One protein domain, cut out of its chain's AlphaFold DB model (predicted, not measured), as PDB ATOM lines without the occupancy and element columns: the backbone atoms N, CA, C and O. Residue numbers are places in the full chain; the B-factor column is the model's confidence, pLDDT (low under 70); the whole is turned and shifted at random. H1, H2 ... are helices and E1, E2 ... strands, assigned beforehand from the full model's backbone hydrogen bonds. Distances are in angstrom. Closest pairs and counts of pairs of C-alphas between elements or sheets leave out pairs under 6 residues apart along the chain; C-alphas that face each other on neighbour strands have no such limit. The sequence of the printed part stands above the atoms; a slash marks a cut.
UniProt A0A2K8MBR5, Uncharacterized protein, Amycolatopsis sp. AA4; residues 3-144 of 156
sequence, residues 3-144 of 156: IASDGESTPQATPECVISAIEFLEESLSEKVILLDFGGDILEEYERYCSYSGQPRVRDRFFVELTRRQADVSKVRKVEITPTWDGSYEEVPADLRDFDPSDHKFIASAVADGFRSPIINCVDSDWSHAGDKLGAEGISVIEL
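This is residues 3 to 144 of the 156 residues of an uncharacterized protein of Amycolatopsis sp. AA4 (UniProt A0A2K8MBR5). This is a compact body of helices and loops round two separate little sheets, E1 with E2 and E3 with E4, each of two parallel strands, with E1 and E3 nearest the middle. H1 and H3 run side by side, H2 folds back on H3 as a helical hairpin, H4 packs on E1 and E2, and H5 and H6 join E3 to E4. The printed part has 142 residues with six named helices and four named strands, in the order H1 E1 H2 H3 E2 H4 E3 H5 H6 E4. It is mostly helix: helices hold 57 and strands 14 of the 71 residues in named elements. The radius of gyration of the C-alphas is 14.8 A and they span 42 by 35 by 28 A.

After residues 3 to 14, which hold no named element, H1 covers residues 15 to 31 from C-alpha 15 at (37.868, 74.954, 46.782) and is 24.0 A long. E1 is residues 34 to 37, H2 residues 41 to 48 and H3 residues 58 to 69, 16.4 A long. E2 is residues 76 to 79, and H4 is residues 104 to 112, 12.0 A long, from C-alpha 104 at (59.999, 93.281, 48.174). E3 is residues 119 to 121, H5 residues 125 to 129, H6 residues 131 to 136, and E4 residues 141 to 143, ending with C-alpha 143 at (44.803, 87.298, 40.232).

H1 touches H3 with its residues 22 to 29 alone, at a shallow tilt of 16 degrees, the same way; the closest C-alphas are those of Ile 22 and Val 58, 6.4 A. E1, H2, H3 and E2 form a strand-helix-strand unit, two parallel neighbour strands with helices between, and its crossover is right-handed. N 36 and O 77 are 2.9 A apart, within hydrogen-bond range. In the hairpin, H2 touches residues 63 to 67 of H3, closest at the C-alphas of Glu 47 and Phe 63, 7.0 A. The C-alphas of Asp 37 in E1 and Ser 109 in H4 are 6.3 A apart, the closest of the two elements. E3, H5, H6 and E4 form a second right-handed unit, with N 142 and O 119 2.8 A apart. H5 and H6 meet only through their link. In all six helices every O i to N i+4 pair is within hydrogen-bond range.

The C-alphas farthest apart are those of Gly 54 and Ala 136, 43.2 A. The printed part has no cut. The link from E2 to H4, residues 80 to 103, is long. The mean pLDDT of the printed part is 87.9, and residues 3 to 12 and 52 to 56 are under 70.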
ATOM      1  N   ILE A   3      55.840  83.851  41.254       69.56
ATOM      2  CA  ILE A   3      54.801  83.279  42.119       69.56
ATOM      3  C   ILE A   3      54.951  83.896  43.503       69.56
ATOM      4  O   ILE A   3      55.906  83.563  44.201       69.56
ATOM      5  N   ALA A   4      54.015  84.767  43.878       63.38
ATOM      6  CA  ALA A   4      53.837  85.184  45.261       63.38
ATOM      7  C   ALA A   4      52.893  84.171  45.923       63.38
ATOM      8  O   ALA A   4      51.832  83.852  45.381       63.38
ATOM      9  N   SER A   5      53.313  83.586  47.042       55.72
ATOM     10  CA  SER A   5      52.502  82.622  47.787       55.72
ATOM     11  C   SER A   5      52.262  83.169  49.176       55.72
ATOM     12  O   SER A   5      53.220  83.455  49.884       55.72
ATOM     13  N   ASP A   6      51.006  83.170  49.603       54.94
ATOM     14  CA  ASP A   6      50.681  83.136  51.018       54.94
ATOM     15  C   ASP A   6      50.530  81.671  51.467       54.94
ATOM     16  O   ASP A   6      50.239  80.763  50.678       54.94
ATOM     17  N   GLY A   7      50.796  81.384  52.739       40.66
ATOM     18  CA  GLY A   7      50.689  80.024  53.253       40.66
ATOM     19  C   GLY A   7      50.568  79.952  54.768       40.66
ATOM     20  O   GLY A   7      51.557  80.015  55.472       40.66
ATOM     21  N   GLU A   8      49.354  79.747  55.276       45.91
ATOM     22  CA  GLU A   8      48.898  78.515  55.944       45.91
ATOM     23  C   GLU A   8      47.454  78.731  56.425       45.91
ATOM     24  O   GLU A   8      47.142  79.730  57.060       45.91
ATOM     25  N   SER A   9      46.562  77.780  56.117       49.31
ATOM     26  CA  SER A   9      45.129  77.824  56.453       49.31
ATOM     27  C   SER A   9      44.469  79.160  56.121       49.31
ATOM     28  O   SER A   9      43.993  79.840  57.020       49.31
ATOM     29  N   THR A  10      44.411  79.537  54.845       56.25
ATOM     30  CA  THR A  10      43.678  80.729  54.423       56.25
ATOM     31  C   THR A  10      42.177  80.429  54.369       56.25
ATOM     32  O   THR A  10      41.705  79.866  53.380       56.25
ATOM     33  N   PRO A  11      41.357  80.813  55.376       59.66
ATOM     34  CA  PRO A  11      39.903  80.654  55.301       59.66
ATOM     35  C   PRO A  11      39.272  81.495  54.179       59.66
ATOM     36  O   PRO A  11      38.058  81.441  53.979       59.66
ATOM     37  N   GLN A  12      40.050  82.330  53.480       65.00
ATOM     38  CA  GLN A  12      39.606  83.013  52.267       65.00
ATOM     39  C   GLN A  12      39.675  82.170  50.989       65.00
ATOM     40  O   GLN A  12      38.948  82.508  50.063       65.00
ATOM     41  N   ALA A  13      40.458  81.087  50.935       74.06
ATOM     42  CA  ALA A  13      40.553  80.265  49.732       74.06
ATOM     43  C   ALA A  13      39.330  79.346  49.591       74.06
ATOM     44  O   ALA A  13      39.056  78.498  50.444       74.06
ATOM     45  N   THR A  14      38.596  79.505  48.493       80.75
ATOM     46  CA  THR A  14      37.543  78.567  48.090       80.75
ATOM     47  C   THR A  14      38.157  77.280  47.519       80.75
ATOM     48  O   THR A  14      39.310  77.285  47.076       80.75
ATOM     49  N   PRO A  15      37.418  76.155  47.486       81.94
ATOM     50  CA  PRO A  15      37.868  74.954  46.782       81.94
ATOM     51  C   PRO A  15      38.234  75.218  45.314       81.94
ATOM     52  O   PRO A  15      39.220  74.676  44.821       81.94
ATOM     53  N   GLU A  16      37.481  76.080  44.631       83.50
ATOM     54  CA  GLU A  16      37.728  76.489  43.246       83.50
ATOM     55  C   GLU A  16      39.051  77.250  43.105       83.50
ATOM     56  O   GLU A  16      39.803  77.014  42.158       83.50
ATOM     57  N   CYS A  17      39.376  78.106  44.074       84.06
ATOM     58  CA  CYS A  17      40.659  78.791  44.113       84.06
ATOM     59  C   CYS A  17      41.822  77.812  44.301       84.06
ATOM     60  O   CYS A  17      42.828  77.891  43.598       84.06
ATOM     61  N   VAL A  18      41.668  76.833  45.200       83.19
ATOM     62  CA  VAL A  18      42.682  75.787  45.399       83.19
ATOM     63  C   VAL A  18      42.899  74.985  44.113       83.19
ATOM     64  O   VAL A  18      44.044  74.711  43.761       83.19
ATOM     65  N   ILE A  19      41.828  74.635  43.393       84.94
ATOM     66  CA  ILE A  19      41.925  73.953  42.092       84.94
ATOM     67  C   ILE A  19      42.664  74.833  41.078       84.94
ATOM     68  O   ILE A  19      43.613  74.360  40.461       84.94
ATOM     69  N   SER A  20      42.301  76.112  40.971       87.81
ATOM     70  CA  SER A  20      42.926  77.057  40.032       87.81
ATOM     71  C   SER A  20      44.423  77.229  40.305       87.81
ATOM     72  O   SER A  20      45.232  77.211  39.382       87.81
ATOM     73  N   ALA A  21      44.818  77.322  41.578       87.44
ATOM     74  CA  ALA A  21      46.221  77.376  41.973       87.44
ATOM     75  C   ALA A  21      46.968  76.078  41.621       87.44
ATOM     76  O   ALA A  21      48.091  76.123  41.124       87.44
ATOM     77  N   ILE A  22      46.350  74.911  41.842       87.12
ATOM     78  CA  ILE A  22      46.935  73.611  41.482       87.12
ATOM     79  C   ILE A  22      47.160  73.511  39.973       87.12
ATOM     80  O   ILE A  22      48.273  73.198  39.552       87.12
ATOM     81  N   GLU A  23      46.133  73.802  39.173       90.12
ATOM     82  CA  GLU A  23      46.207  73.772  37.710       90.12
ATOM     83  C   GLU A  23      47.287  74.729  37.201       90.12
ATOM     84  O   GLU A  23      48.100  74.360  36.352       90.12
ATOM     85  N   PHE A  24      47.365  75.925  37.790       92.06
ATOM     86  CA  PHE A  24      48.376  76.908  37.438       92.06
ATOM     87  C   PHE A  24      49.800  76.422  37.729       92.06
ATOM     88  O   PHE A  24      50.685  76.578  36.887       92.06
ATOM     89  N   LEU A  25      50.048  75.819  38.897       90.81
ATOM     90  CA  LEU A  25      51.365  75.273  39.240       90.81
ATOM     91  C   LEU A  25      51.765  74.121  38.307       90.81
ATOM     92  O   LEU A  25      52.930  74.017  37.919       90.81
ATOM     93  N   GLU A  26      50.818  73.268  37.917       91.19
ATOM     94  CA  GLU A  26      51.079  72.173  36.979       91.19
ATOM     95  C   GLU A  26      51.385  72.698  35.565       91.19
ATOM     96  O   GLU A  26      52.410  72.316  34.990       91.19
ATOM     97  N   GLU A  27      50.586  73.638  35.044       92.44
ATOM     98  CA  GLU A  27      50.834  74.310  33.757       92.44
ATOM     99  C   GLU A  27      52.176  75.059  33.761       92.44
ATOM    100  O   GLU A  27      52.914  75.077  32.771       92.44
ATOM    101  N   SER A  28      52.530  75.655  34.898       92.31
ATOM    102  CA  SER A  28      53.774  76.398  35.079       92.31
ATOM    103  C   SER A  28      55.014  75.545  34.829       92.31
ATOM    104  O   SER A  28      55.960  76.006  34.191       92.31
ATOM    105  N   LEU A  29      55.014  74.290  35.285       89.94
ATOM    106  CA  LEU A  29      56.149  73.381  35.097       89.94
ATOM    107  C   LEU A  29      56.276  72.858  33.662       89.94
ATOM    108  O   LEU A  29      57.381  72.488  33.240       89.94
ATOM    109  N   SER A  30      55.168  72.772  32.923       90.31
ATOM    110  CA  SER A  30      55.159  72.257  31.554       90.31
ATOM    111  C   SER A  30      55.392  73.357  30.523       90.31
ATOM    112  O   SER A  30      56.306  73.220  29.705       90.31
ATOM    113  N   GLU A  31      54.664  74.471  30.609       92.06
ATOM    114  CA  GLU A  31      54.524  75.437  29.509       92.06
ATOM    115  C   GLU A  31      55.160  76.809  29.767       92.06
ATOM    116  O   GLU A  31      55.329  77.592  28.830       92.06
ATOM    117  N   LYS A  32      55.498  77.149  31.017       93.75
ATOM    118  CA  LYS A  32      55.938  78.509  31.371       93.75
ATOM    119  C   LYS A  32      57.440  78.591  31.631       93.75
ATOM    120  O   LYS A  32      58.114  77.599  31.906       93.75
ATOM    121  N   VAL A  33      57.944  79.825  31.569       95.25
ATOM    122  CA  VAL A  33      59.260  80.202  32.095       95.25
ATOM    123  C   VAL A  33      59.061  80.926  33.423       95.25
ATOM    124  O   VAL A  33      58.413  81.981  33.484       95.25
ATOM    125  N   ILE A  34      59.618  80.353  34.486       96.06
ATOM    126  CA  ILE A  34      59.548  80.899  35.842       96.06
ATOM    127  C   ILE A  34      60.709  81.872  36.038       96.06
ATOM    128  O   ILE A  34      61.831  81.606  35.615       96.06
ATOM    129  N   LEU A  35      60.427  83.024  36.633       97.12
ATOM    130  CA  LEU A  35      61.437  84.007  36.996       97.12
ATOM    131  C   LEU A  35      61.850  83.761  38.449       97.12
ATOM    132  O   LEU A  35      60.984  83.627  39.307       97.12
ATOM    133  N   LEU A  36      63.151  83.698  38.703       96.75
ATOM    134  CA  LEU A  36      63.736  83.610  40.040       96.75
ATOM    135  C   LEU A  36      64.823  84.671  40.188       96.75
ATOM    136  O   LEU A  36      65.407  85.114  39.197       96.75
ATOM    137  N   ASP A  37      65.138  85.042  41.418       96.75
ATOM    138  CA  ASP A  37      66.336  85.812  41.703       96.75
ATOM    139  C   ASP A  37      67.580  84.901  41.711       96.75
ATOM    140  O   ASP A  37      67.504  83.678  41.893       96.75
ATOM    141  N   PHE A  38      68.756  85.480  41.462       95.88
ATOM    142  CA  PHE A  38      70.016  84.738  41.519       95.88
ATOM    143  C   PHE A  38      70.396  84.306  42.941       95.88
ATOM    144  O   PHE A  38      71.054  83.272  43.073       95.88
ATOM    145  N   GLY A  39      69.988  85.065  43.965       94.56
ATOM    146  CA  GLY A  39      70.288  84.802  45.376       94.56
ATOM    147  C   GLY A  39      69.562  83.581  45.944       94.56
ATOM    148  O   GLY A  39      70.102  82.896  46.809       94.56
ATOM    149  N   GLY A  40      68.402  83.245  45.380       94.88
ATOM    150  CA  GLY A  40      67.526  82.170  45.830       94.88
ATOM    151  C   GLY A  40      66.435  82.617  46.806       94.88
ATOM    152  O   GLY A  40      65.712  81.753  47.296       94.88
ATOM    153  N   ASP A  41      66.267  83.916  47.054       95.06
ATOM    154  CA  ASP A  41      65.356  84.463  48.067       95.06
ATOM    155  C   ASP A  41      63.883  84.123  47.778       95.06
ATOM    156  O   ASP A  41      63.116  83.803  48.689       95.06
ATOM    157  N   ILE A  42      63.469  84.145  46.506       94.44
ATOM    158  CA  ILE A  42      62.116  83.742  46.086       94.44
ATOM    159  C   ILE A  42      61.891  82.254  46.342       94.44
ATOM    160  O   ILE A  42      60.822  81.837  46.790       94.44
ATOM    161  N   LEU A  43      62.894  81.438  46.020       93.00
ATOM    162  CA  LEU A  43      62.792  79.992  46.161       93.00
ATOM    163  C   LEU A  43      62.775  79.597  47.644       93.00
ATOM    164  O   LEU A  43      61.976  78.745  48.025       93.00
ATOM    165  N   GLU A  44      63.591  80.252  48.473       92.38
ATOM    166  CA  GLU A  44      63.589  80.083  49.929       92.38
ATOM    167  C   GLU A  44      62.242  80.489  50.539       92.38
ATOM    168  O   GLU A  44      61.697  79.763  51.368       92.38
ATOM    169  N   GLU A  45      61.655  81.608  50.109       91.00
ATOM    170  CA  GLU A  45      60.329  82.017  50.582       91.00
ATOM    171  C   GLU A  45      59.266  80.970  50.258       91.00
ATOM    172  O   GLU A  45      58.496  80.578  51.132       91.00
ATOM    173  N   TYR A  46      59.258  80.454  49.027       89.12
ATOM    174  CA  TYR A  46      58.324  79.399  48.643       89.12
ATOM    175  C   TYR A  46      58.526  78.124  49.481       89.12
ATOM    176  O   TYR A  46      57.557  77.465  49.863       89.12
ATOM    177  N   GLU A  47      59.780  77.783  49.801       89.25
ATOM    178  CA  GLU A  47      60.121  76.634  50.641       89.25
ATOM    179  C   GLU A  47      59.530  76.728  52.050       89.25
ATOM    180  O   GLU A  47      59.078  75.710  52.577       89.25
ATOM    181  N   ARG A  48      59.486  77.925  52.650       86.19
ATOM    182  CA  ARG A  48      58.947  78.132  54.012       86.19
ATOM    183  C   ARG A  48      57.512  77.651  54.153       86.19
ATOM    184  O   ARG A  48      57.110  77.222  55.232       86.19
ATOM    185  N   TYR A  49      56.761  77.687  53.058       79.19
ATOM    186  CA  TYR A  49      55.383  77.231  53.024       79.19
ATOM    187  C   TYR A  49      55.252  75.761  52.617       79.19
ATOM    188  O   TYR A  49      54.174  75.197  52.765       79.19
ATOM    189  N   CYS A  50      56.298  75.088  52.131       80.50
ATOM    190  CA  CYS A  50      56.253  73.652  51.842       80.50
ATOM    191  C   CYS A  50      56.063  72.822  53.126       80.50
ATOM    192  O   CYS A  50      56.613  73.122  54.183       80.50
ATOM    193  N   SER A  51      55.285  71.740  53.038       71.62
ATOM    194  CA  SER A  51      55.068  70.817  54.160       71.62
ATOM    195  C   SER A  51      55.594  69.437  53.801       71.62
ATOM    196  O   SER A  51      54.931  68.655  53.124       71.62
ATOM    197  N   TYR A  52      56.744  69.079  54.363       63.38
ATOM    198  CA  TYR A  52      57.385  67.784  54.120       63.38
ATOM    199  C   TYR A  52      56.825  66.624  54.963       63.38
ATOM    200  O   TYR A  52      57.309  65.495  54.870       63.38
ATOM    201  N   SER A  53      55.804  66.867  55.791       51.75
ATOM    202  CA  SER A  53      55.108  65.815  56.538       51.75
ATOM    203  C   SER A  53      53.940  65.225  55.738       51.75
ATOM    204  O   SER A  53      53.067  65.960  55.279       51.75
ATOM    205  N   GLY A  54      53.870  63.894  55.632       57.09
ATOM    206  CA  GLY A  54      52.791  63.190  54.924       57.09
ATOM    207  C   GLY A  54      53.073  62.985  53.430       57.09
ATOM    208  O   GLY A  54      54.224  62.841  53.027       57.09
ATOM    209  N   GLN A  55      52.024  62.901  52.601       44.19
ATOM    210  CA  GLN A  55      52.199  62.840  51.144       44.19
ATOM    211  C   GLN A  55      52.486  64.242  50.582       44.19
ATOM    212  O   GLN A  55      51.722  65.157  50.901       44.19
ATOM    213  N   PRO A  56      53.514  64.407  49.721       56.50
ATOM    214  CA  PRO A  56      53.827  65.688  49.094       56.50
ATOM    215  C   PRO A  56      52.610  66.261  48.366       56.50
ATOM    216  O   PRO A  56      52.064  65.640  47.440       56.50
ATOM    217  N   ARG A  57      52.186  67.451  48.788       76.12
ATOM    218  CA  ARG A  57      51.108  68.207  48.150       76.12
ATOM    219  C   ARG A  57      51.618  68.800  46.833       76.12
ATOM    220  O   ARG A  57      52.815  68.791  46.549       76.12
ATOM    221  N   VAL A  58      50.706  69.305  46.001       80.56
ATOM    222  CA  VAL A  58      51.043  69.907  44.691       80.56
ATOM    223  C   VAL A  58      52.143  70.967  44.827       80.56
ATOM    224  O   VAL A  58      53.094  70.959  44.051       80.56
ATOM    225  N   ARG A  59      52.068  71.795  45.875       82.81
ATOM    226  CA  ARG A  59      53.079  72.798  46.227       82.81
ATOM    227  C   ARG A  59      54.481  72.208  46.414       82.81
ATOM    228  O   ARG A  59      55.426  72.710  45.817       82.81
ATOM    229  N   ASP A  60      54.613  71.124  47.177       86.31
ATOM    230  CA  ASP A  60      55.917  70.508  47.467       86.31
ATOM    231  C   ASP A  60      56.518  69.879  46.201       86.31
ATOM    232  O   ASP A  60      57.719  69.970  45.948       86.31
ATOM    233  N   ARG A  61      55.672  69.267  45.356       87.56
ATOM    234  CA  ARG A  61      56.101  68.743  44.050       87.56
ATOM    235  C   ARG A  61      56.574  69.861  43.129       87.56
ATOM    236  O   ARG A  61      57.603  69.699  42.477       87.56
ATOM    237  N   PHE A  62      55.847  70.977  43.103       90.56
ATOM    238  CA  PHE A  62      56.232  72.156  42.340       90.56
ATOM    239  C   PHE A  62      57.602  72.675  42.763       90.56
ATOM    240  O   PHE A  62      58.480  72.828  41.916       90.56
ATOM    241  N   PHE A  63      57.813  72.846  44.068       91.81
ATOM    242  CA  PHE A  63      59.091  73.281  44.620       91.81
ATOM    243  C   PHE A  63      60.243  72.354  44.214       91.81
ATOM    244  O   PHE A  63      61.253  72.811  43.685       91.81
ATOM    245  N   VAL A  64      60.086  71.037  44.393       91.81
ATOM    246  CA  VAL A  64      61.128  70.060  44.034       91.81
ATOM    247  C   VAL A  64      61.463  70.114  42.542       91.81
ATOM    248  O   VAL A  64      62.640  70.105  42.175       91.81
ATOM    249  N   GLU A  65      60.455  70.168  41.671       93.12
ATOM    250  CA  GLU A  65      60.676  70.215  40.224       93.12
ATOM    251  C   GLU A  65      61.298  71.539  39.772       93.12
ATOM    252  O   GLU A  65      62.227  71.524  38.960       93.12
ATOM    253  N   LEU A  66      60.860  72.669  40.330       93.75
ATOM    254  CA  LEU A  66      61.450  73.975  40.055       93.75
ATOM    255  C   LEU A  66      62.918  74.020  40.496       93.75
ATOM    256  O   LEU A  66      63.790  74.375  39.702       93.75
ATOM    257  N   THR A  67      63.215  73.557  41.711       93.75
ATOM    258  CA  THR A  67      64.581  73.482  42.248       93.75
ATOM    259  C   THR A  67      65.489  72.608  41.386       93.75
ATOM    260  O   THR A  67      66.641  72.973  41.151       93.75
ATOM    261  N   ARG A  68      64.989  71.479  40.860       94.69
ATOM    262  CA  ARG A  68      65.744  70.604  39.941       94.69
ATOM    263  C   ARG A  68      66.027  71.259  38.591       94.69
ATOM    264  O   ARG A  68      67.069  70.994  37.997       94.69
ATOM    265  N   ARG A  69      65.101  72.082  38.095       92.81
ATOM    266  CA  ARG A  69      65.164  72.703  36.763       92.81
ATOM    267  C   ARG A  69      65.720  74.123  36.774       92.81
ATOM    268  O   ARG A  69      65.857  74.711  35.713       92.81
ATOM    269  N   GLN A  70      66.091  74.673  37.928       93.81
ATOM    270  CA  GLN A  70      66.489  76.082  38.053       93.81
ATOM    271  C   GLN A  70      67.710  76.508  37.216       93.81
ATOM    272  O   GLN A  70      67.936  77.702  37.038       93.81
ATOM    273  N   ALA A  71      68.517  75.553  36.742       93.44
ATOM    274  CA  ALA A  71      69.652  75.797  35.848       93.44
ATOM    275  C   ALA A  71      69.287  75.681  34.353       93.44
ATOM    276  O   ALA A  71      70.094  76.030  33.492       93.44
ATOM    277  N   ASP A  72      68.093  75.181  34.030       95.06
ATOM    278  CA  ASP A  72      67.587  75.083  32.665       95.06
ATOM    279  C   ASP A  72      67.006  76.433  32.232       95.06
ATOM    280  O   ASP A  72      65.888  76.800  32.593       95.06
ATOM    281  N   VAL A  73      67.760  77.158  31.406       93.69
ATOM    282  CA  VAL A  73      67.386  78.486  30.895       93.69
ATOM    283  C   VAL A  73      66.134  78.486  30.009       93.69
ATOM    284  O   VAL A  73      65.572  79.546  29.742       93.69
ATOM    285  N   SER A  74      65.682  77.315  29.542       93.31
ATOM    286  CA  SER A  74      64.412  77.177  28.819       93.31
ATOM    287  C   SER A  74      63.198  77.104  29.752       93.31
ATOM    288  O   SER A  74      62.070  77.291  29.300       93.31
ATOM    289  N   LYS A  75      63.422  76.849  31.048       94.69
ATOM    290  CA  LYS A  75      62.387  76.726  32.087       94.69
ATOM    291  C   LYS A  75      62.468  77.817  33.143       94.69
ATOM    292  O   LYS A  75      61.437  78.205  33.688       94.69
ATOM    293  N   VAL A  76      63.661  78.334  33.411       96.19
ATOM    294  CA  VAL A  76      63.892  79.354  34.430       96.19
ATOM    295  C   VAL A  76      64.724  80.497  33.871       96.19
ATOM    296  O   VAL A  76      65.795  80.302  33.300       96.19
ATOM    297  N   ARG A  77      64.235  81.716  34.078       96.31
ATOM    298  CA  ARG A  77      65.002  82.949  33.913       96.31
ATOM    299  C   ARG A  77      65.458  83.402  35.292       96.31
ATOM    300  O   ARG A  77      64.656  83.395  36.221       96.31
ATOM    301  N   LYS A  78      66.718  83.815  35.411       96.81
ATOM    302  CA  LYS A  78      67.245  84.416  36.637       96.81
ATOM    303  C   LYS A  78      67.565  85.892  36.436       96.81
ATOM    304  O   LYS A  78      68.028  86.267  35.358       96.81
ATOM    305  N   VAL A  79      67.297  86.699  37.456       97.81
ATOM    306  CA  VAL A  79      67.633  88.129  37.523       97.81
ATOM    307  C   VAL A  79      68.414  88.426  38.794       97.81
ATOM    308  O   VAL A  79      68.275  87.726  39.793       97.81
ATOM    309  N   GLU A  80      69.294  89.417  38.731       98.12
ATOM    310  CA  GLU A  80      70.013  89.897  39.910       98.12
ATOM    311  C   GLU A  80      69.151  90.960  40.592       98.12
ATOM    312  O   GLU A  80      68.586  91.818  39.915       98.12
ATOM    313  N   ILE A  81      69.035  90.862  41.913       98.25
ATOM    314  CA  ILE A  81      68.435  91.873  42.785       98.25
ATOM    315  C   ILE A  81      69.439  92.174  43.892       98.25
ATOM    316  O   ILE A  81      70.207  91.289  44.284       98.25
ATOM    317  N   THR A  82      69.458  93.409  44.379       98.12
ATOM    318  CA  THR A  82      70.527  93.916  45.244       98.12
ATOM    319  C   THR A  82      69.984  94.149  46.653       98.12
ATOM    320  O   THR A  82      69.272  95.131  46.856       98.12
ATOM    321  N   PRO A  83      70.284  93.283  47.641       96.50
ATOM    322  CA  PRO A  83      69.745  93.427  48.990       96.50
ATOM    323  C   PRO A  83      70.234  94.704  49.676       96.50
ATOM    324  O   PRO A  83      71.415  95.053  49.609       96.50
ATOM    325  N   THR A  84      69.344  95.364  50.410       95.19
ATOM    326  CA  THR A  84      69.663  96.531  51.240       95.19
ATOM    327  C   THR A  84      69.802  96.144  52.715       95.19
ATOM    328  O   THR A  84      69.382  95.078  53.164       95.19
ATOM    329  N   TRP A  85      70.412  97.025  53.511       92.75
ATOM    330  CA  TRP A  85      70.678  96.778  54.937       92.75
ATOM    331  C   TRP A  85      69.408  96.644  55.798       92.75
ATOM    332  O   TRP A  85      69.474  96.084  56.890       92.75
ATOM    333  N   ASP A  86      68.279  97.172  55.327       89.38
ATOM    334  CA  ASP A  86      66.971  97.150  55.988       89.38
ATOM    335  C   ASP A  86      66.090  95.963  55.555       89.38
ATOM    336  O   ASP A  86      64.937  95.877  55.970       89.38
ATOM    337  N   GLY A  87      66.632  95.025  54.768       88.56
ATOM    338  CA  GLY A  87      65.922  93.817  54.331       88.56
ATOM    339  C   GLY A  87      65.018  94.015  53.110       88.56
ATOM    340  O   GLY A  87      64.176  93.163  52.842       88.56
ATOM    341  N   SER A  88      65.173  95.127  52.386       95.75
ATOM    342  CA  SER A  88      64.570  95.366  51.070       95.75
ATOM    343  C   SER A  88      65.600  95.110  49.953       95.75
ATOM    344  O   SER A  88      66.613  94.438  50.165       95.75
ATOM    345  N   TYR A  89      65.341  95.649  48.761       97.88
ATOM    346  CA  TYR A  89      66.235  95.593  47.611       97.88
ATOM    347  C   TYR A  89      66.309  96.958  46.919       97.88
ATOM    348  O   TYR A  89      65.347  97.731  46.942       97.88
ATOM    349  N   GLU A  90      67.448  97.271  46.298       97.75
ATOM    350  CA  GLU A  90      67.664  98.558  45.620       97.75
ATOM    351  C   GLU A  90      66.675  98.783  44.467       97.75
ATOM    352  O   GLU A  90      66.298  99.923  44.194       97.75
ATOM    353  N   GLU A  91      66.219  97.705  43.828       97.75
ATOM    354  CA  GLU A  91      65.296  97.730  42.694       97.75
ATOM    355  C   GLU A  91      63.845  98.045  43.093       97.75
ATOM    356  O   GLU A  91      63.023  98.283  42.211       97.75
ATOM    357  N   VAL A  92      63.505  98.074  44.388       97.50
ATOM    358  CA  VAL A  92      62.147  98.412  44.847       97.50
ATOM    359  C   VAL A  92      61.882  99.916  44.661       97.50
ATOM    360  O   VAL A  92      62.555 100.738  45.303       97.50
ATOM    361  N   PRO A  93      60.880 100.310  43.846       96.06
ATOM    362  CA  PRO A  93      60.509 101.709  43.657       96.06
ATOM    363  C   PRO A  93      60.096 102.370  44.971       96.06
ATOM    364  O   PRO A  93      59.490 101.738  45.836       96.06
ATOM    365  N   ALA A  94      60.390 103.664  45.117       93.75
ATOM    366  CA  ALA A  94      60.094 104.408  46.342       93.75
ATOM    367  C   ALA A  94      58.605 104.345  46.733       93.75
ATOM    368  O   ALA A  94      58.297 104.195  47.914       93.75
ATOM    369  N   ASP A  95      57.709 104.385  45.742       92.06
ATOM    370  CA  ASP A  95      56.251 104.364  45.924       92.06
ATOM    371  C   ASP A  95      55.692 102.980  46.303       92.06
ATOM    372  O   ASP A  95      54.521 102.873  46.676       92.06
ATOM    373  N   LEU A  96      56.533 101.940  46.240       94.19
ATOM    374  CA  LEU A  96      56.220 100.563  46.631       94.19
ATOM    375  C   LEU A  96      56.976 100.109  47.887       94.19
ATOM    376  O   LEU A  96      56.840  98.961  48.290       94.19
ATOM    377  N   ARG A  97      57.756 100.986  48.535       91.75
ATOM    378  CA  ARG A  97      58.480 100.640  49.775       91.75
ATOM    379  C   ARG A  97      57.585 100.459  50.997       91.75
ATOM    380  O   ARG A  97      58.082 100.084  52.055       91.75
ATOM    381  N   ASP A  98      56.305 100.797  50.882       89.69
ATOM    382  CA  ASP A  98      55.307 100.571  51.921       89.69
ATOM    383  C   ASP A  98      54.617  99.200  51.821       89.69
ATOM    384  O   ASP A  98      53.757  98.912  52.651       89.69
ATOM    385  N   PHE A  99      55.003  98.358  50.853       89.88
ATOM    386  CA  PHE A  99      54.641  96.939  50.834       89.88
ATOM    387  C   PHE A  99      55.219  96.179  52.029       89.88
ATOM    388  O   PHE A  99      56.152  96.638  52.697       89.88
ATOM    389  N   ASP A 100      54.681  94.979  52.272       87.81
ATOM    390  CA  ASP A 100      55.302  94.052  53.206       87.81
ATOM    391  C   ASP A 100      56.763  93.799  52.776       87.81
ATOM    392  O   ASP A 100      57.027  93.464  51.615       87.81
ATOM    393  N   PRO A 101      57.747  93.951  53.684       90.00
ATOM    394  CA  PRO A 101      59.146  93.712  53.354       90.00
ATOM    395  C   PRO A 101      59.428  92.320  52.779       90.00
ATOM    396  O   PRO A 101      60.359  92.161  51.989       90.00
ATOM    397  N   SER A 102      58.635  91.310  53.143       88.12
ATOM    398  CA  SER A 102      58.744  89.966  52.581       88.12
ATOM    399  C   SER A 102      58.366  89.913  51.098       88.12
ATOM    400  O   SER A 102      58.936  89.081  50.389       88.12
ATOM    401  N   ASP A 103      57.544  90.837  50.594       93.00
ATOM    402  CA  ASP A 103      57.142  90.914  49.185       93.00
ATOM    403  C   ASP A 103      58.128  91.679  48.296       93.00
ATOM    404  O   ASP A 103      58.124  91.535  47.067       93.00
ATOM    405  N   HIS A 104      59.031  92.458  48.899       95.81
ATOM    406  CA  HIS A 104      59.999  93.281  48.174       95.81
ATOM    407  C   HIS A 104      60.848  92.489  47.171       95.81
ATOM    408  O   HIS A 104      61.172  93.016  46.109       95.81
ATOM    409  N   LYS A 105      61.159  91.216  47.439       96.25
ATOM    410  CA  LYS A 105      61.894  90.345  46.501       96.25
ATOM    411  C   LYS A 105      61.143  90.082  45.197       96.25
ATOM    412  O   LYS A 105      61.765  90.004  44.136       96.25
ATOM    413  N   PHE A 106      59.813  89.980  45.246       96.94
ATOM    414  CA  PHE A 106      58.991  89.790  44.051       96.94
ATOM    415  C   PHE A 106      58.911  91.084  43.238       96.94
ATOM    416  O   PHE A 106      59.077  91.042  42.018       96.94
ATOM    417  N   ILE A 107      58.746  92.230  43.911       96.69
ATOM    418  CA  ILE A 107      58.767  93.561  43.281       96.69
ATOM    419  C   ILE A 107      60.125  93.812  42.617       96.69
ATOM    420  O   ILE A 107      60.183  94.096  41.420       96.69
ATOM    421  N   ALA A 108      61.218  93.634  43.360       98.00
ATOM    422  CA  ALA A 108      62.579  93.814  42.871       98.00
ATOM    423  C   ALA A 108      62.869  92.923  41.655       98.00
ATOM    424  O   ALA A 108      63.399  93.390  40.650       98.00
ATOM    425  N   SER A 109      62.441  91.657  41.699       98.06
ATOM    426  CA  SER A 109      62.613  90.729  40.577       98.06
ATOM    427  C   SER A 109      61.799  91.137  39.347       98.06
ATOM    428  O   SER A 109      62.286  91.011  38.223       98.06
ATOM    429  N   ALA A 110      60.578  91.649  39.528       97.12
ATOM    430  CA  ALA A 110      59.760  92.153  38.425       97.12
ATOM    431  C   ALA A 110      60.412  93.372  37.751       97.12
ATOM    432  O   ALA A 110      60.469  93.436  36.519       97.12
ATOM    433  N   VAL A 111      60.958  94.294  38.550       97.50
ATOM    434  CA  VAL A 111      61.699  95.471  38.071       97.50
ATOM    435  C   VAL A 111      62.979  95.050  37.343       97.50
ATOM    436  O   VAL A 111      63.216  95.487  36.216       97.50
ATOM    437  N   ALA A 112      63.767  94.141  37.922       97.88
ATOM    438  CA  ALA A 112      65.004  93.633  37.326       97.88
ATOM    439  C   ALA A 112      64.766  92.857  36.014       97.88
ATOM    440  O   ALA A 112      65.601  92.871  35.106       97.88
ATOM    441  N   ASP A 113      63.600  92.218  35.856       97.12
ATOM    442  CA  ASP A 113      63.181  91.594  34.594       97.12
ATOM    443  C   ASP A 113      62.634  92.601  33.565       97.12
ATOM    444  O   ASP A 113      62.236  92.207  32.465       97.12
ATOM    445  N   GLY A 114      62.614  93.895  33.889       96.38
ATOM    446  CA  GLY A 114      62.067  94.946  33.036       96.38
ATOM    447  C   GLY A 114      60.562  94.796  32.828       96.38
ATOM    448  O   GLY A 114      60.084  94.988  31.711       96.38
ATOM    449  N   PHE A 115      59.838  94.384  33.874       95.31
ATOM    450  CA  PHE A 115      58.375  94.264  33.903       95.31
ATOM    451  C   PHE A 115      57.787  93.255  32.904       95.31
ATOM    452  O   PHE A 115      56.600  93.281  32.586       95.31
ATOM    453  N   ARG A 116      58.613  92.337  32.383       94.38
ATOM    454  CA  ARG A 116      58.184  91.343  31.383       94.38
ATOM    455  C   ARG A 116      57.364  90.209  31.986       94.38
ATOM    456  O   ARG A 116      56.543  89.607  31.293       94.38
ATOM    457  N   SER A 117      57.632  89.877  33.242       94.62
ATOM    458  CA  SER A 117      56.981  88.782  33.949       94.62
ATOM    459  C   SER A 117      55.852  89.303  34.833       94.62
ATOM    460  O   SER A 117      56.123  90.130  35.699       94.62
ATOM    461  N   PRO A 118      54.620  88.780  34.696       95.69
ATOM    462  CA  PRO A 118      53.582  89.066  35.670       95.69
ATOM    463  C   PRO A 118      53.890  88.367  36.999       95.69
ATOM    464  O   PRO A 118      54.447  87.256  37.011       95.69
ATOM    465  N   ILE A 119      53.483  89.012  38.089       94.69
ATOM    466  CA  ILE A 119      53.345  88.404  39.412       94.69
ATOM    467  C   ILE A 119      52.007  87.677  39.443       94.69
ATOM    468  O   ILE A 119      50.993  88.196  38.985       94.69
ATOM    469  N   ILE A 120      52.015  86.448  39.931       94.38
ATOM    470  CA  ILE A 120      50.826  85.625  40.073       94.38
ATOM    471  C   ILE A 120      50.462  85.618  41.543       94.38
ATOM    472  O   ILE A 120      51.270  85.187  42.367       94.38
ATOM    473  N   ASN A 121      49.255  86.084  41.835       91.12
ATOM    474  CA  ASN A 121      48.701  86.122  43.171       91.12
ATOM    475  C   ASN A 121      47.478  85.201  43.255       91.12
ATOM    476  O   ASN A 121      46.684  85.097  42.316       91.12
ATOM    477  N   CYS A 122      47.345  84.497  44.378       85.38
ATOM    478  CA  CYS A 122      46.190  83.645  44.648       85.38
ATOM    479  C   CYS A 122      45.153  84.394  45.482       85.38
ATOM    480  O   CYS A 122      44.080  84.722  44.982       85.38
ATOM    481  N   VAL A 123      45.455  84.616  46.764       84.12
ATOM    482  CA  VAL A 123      44.486  85.131  47.740       84.12
ATOM    483  C   VAL A 123      45.070  86.179  48.687       84.12
ATOM    484  O   VAL A 123      44.401  86.554  49.655       84.12
ATOM    485  N   ASP A 124      46.277  86.664  48.408       85.50
ATOM    486  CA  ASP A 124      46.891  87.728  49.184       85.50
ATOM    487  C   ASP A 124      46.286  89.078  48.769       85.50
ATOM    488  O   ASP A 124      46.344  89.499  47.612       85.50
ATOM    489  N   SER A 125      45.626  89.748  49.709       86.75
ATOM    490  CA  SER A 125      44.925  90.999  49.428       86.75
ATOM    491  C   SER A 125      45.851  92.185  49.195       86.75
ATOM    492  O   SER A 125      45.402  93.161  48.595       86.75
ATOM    493  N   ASP A 126      47.105  92.127  49.639       87.19
ATOM    494  CA  ASP A 126      47.998  93.286  49.602       87.19
ATOM    495  C   ASP A 126      48.368  93.647  48.159       87.19
ATOM    496  O   ASP A 126      48.276  94.814  47.764       87.19
ATOM    497  N   TRP A 127      48.602  92.636  47.319       91.00
ATOM    498  CA  TRP A 127      48.789  92.791  45.873       91.00
ATOM    499  C   TRP A 127      47.582  93.436  45.179       91.00
ATOM    500  O   TRP A 127      47.745  94.326  44.343       91.00
ATOM    501  N   SER A 128      46.368  93.036  45.562       89.19
ATOM    502  CA  SER A 128      45.123  93.574  45.001       89.19
ATOM    503  C   SER A 128      44.875  95.019  45.444       89.19
ATOM    504  O   SER A 128      44.561  95.884  44.622       89.19
ATOM    505  N   HIS A 129      45.072  95.323  46.732       88.88
ATOM    506  CA  HIS A 129      44.897  96.670  47.284       88.88
ATOM    507  C   HIS A 129      45.855  97.691  46.670       88.88
ATOM    508  O   HIS A 129      45.499  98.861  46.520       88.88
ATOM    509  N   ALA A 130      47.054  97.255  46.301       88.88
ATOM    510  CA  ALA A 130      48.074  98.105  45.715       88.88
ATOM    511  C   ALA A 130      48.133  98.034  44.178       88.88
ATOM    512  O   ALA A 130      49.062  98.583  43.584       88.88
ATOM    513  N   GLY A 131      47.134  97.433  43.520       89.44
ATOM    514  CA  GLY A 131      47.101  97.258  42.063       89.44
ATOM    515  C   GLY A 131      47.317  98.551  41.266       89.44
ATOM    516  O   GLY A 131      48.043  98.541  40.273       89.44
ATOM    517  N   ASP A 132      46.777  99.683  41.732       90.00
ATOM    518  CA  ASP A 132      46.984 100.990  41.086       90.00
ATOM    519  C   ASP A 132      48.449 101.456  41.169       90.00
ATOM    520  O   ASP A 132      48.996 101.955  40.184       90.00
ATOM    521  N   LYS A 133      49.107 101.266  42.323       93.38
ATOM    522  CA  LYS A 133      50.525 101.618  42.511       93.38
ATOM    523  C   LYS A 133      51.436 100.702  41.698       93.38
ATOM    524  O   LYS A 133      52.328 101.175  41.004       93.38
ATOM    525  N   LEU A 134      51.176  99.396  41.746       94.00
ATOM    526  CA  LEU A 134      51.912  98.398  40.972       94.00
ATOM    527  C   LEU A 134      51.792  98.676  39.469       94.00
ATOM    528  O   LEU A 134      52.797  98.700  38.762       94.00
ATOM    529  N   GLY A 135      50.578  98.969  38.994       93.75
ATOM    530  CA  GLY A 135      50.320  99.317  37.602       93.75
ATOM    531  C   GLY A 135      50.993 100.621  37.165       93.75
ATOM    532  O   GLY A 135      51.471 100.698  36.033       93.75
ATOM    533  N   ALA A 136      51.085 101.622  38.049       94.00
ATOM    534  CA  ALA A 136      51.814 102.865  37.782       94.00
ATOM    535  C   ALA A 136      53.321 102.633  37.570       94.00
ATOM    536  O   ALA A 136      53.919 103.278  36.709       94.00
ATOM    537  N   GLU A 137      53.903 101.663  38.281       94.06
ATOM    538  CA  GLU A 137      55.290 101.210  38.097       94.06
ATOM    539  C   GLU A 137      55.452 100.207  36.935       94.06
ATOM    540  O   GLU A 137      56.559  99.776  36.626       94.06
ATOM    541  N   GLY A 138      54.364  99.823  36.258       94.12
ATOM    542  CA  GLY A 138      54.376  98.860  35.152       94.12
ATOM    543  C   GLY A 138      54.371  97.389  35.580       94.12
ATOM    544  O   GLY A 138      54.475  96.504  34.729       94.12
ATOM    545  N   ILE A 139      54.215  97.100  36.873       95.25
ATOM    546  CA  ILE A 139      54.123  95.737  37.400       95.25
ATOM    547  C   ILE A 139      52.717  95.189  37.137       95.25
ATOM    548  O   ILE A 139      51.715  95.709  37.624       95.25
ATOM    549  N   SER A 140      52.646  94.094  36.379       94.81
ATOM    550  CA  SER A 140      51.401  93.361  36.142       94.81
ATOM    551  C   SER A 140      51.205  92.284  37.204       94.81
ATOM    552  O   SER A 140      52.057  91.406  37.350       94.81
ATOM    553  N   VAL A 141      50.041  92.280  37.854       94.44
ATOM    554  CA  VAL A 141      49.590  91.184  38.724       94.44
ATOM    555  C   VAL A 141      48.454  90.426  38.044       94.44
ATOM    556  O   VAL A 141      47.549  91.032  37.472       94.44
ATOM    557  N   ILE A 142      48.514  89.097  38.067       94.19
ATOM    558  CA  ILE A 142      47.432  88.209  37.640       94.19
ATOM    559  C   ILE A 142      46.850  87.559  38.887       94.19
ATOM    560  O   ILE A 142      47.516  86.769  39.554       94.19
ATOM    561  N   GLU A 143      45.586  87.872  39.144       92.31
ATOM    562  CA  GLU A 143      44.803  87.298  40.232       92.31
ATOM    563  C   GLU A 143      44.174  85.977  39.784       92.31
ATOM    564  O   GLU A 143      43.288  85.971  38.924       92.31
ATOM    565  N   LEU A 144      44.619  84.854  40.355       89.69
ATOM    566  CA  LEU A 144      44.050  83.534  40.063       89.69
ATOM    567  C   LEU A 144      42.665  83.352  40.687       89.69
ATOM    568  O   LEU A 144      41.824  82.669  40.107       89.69
TER     569      LEU A 144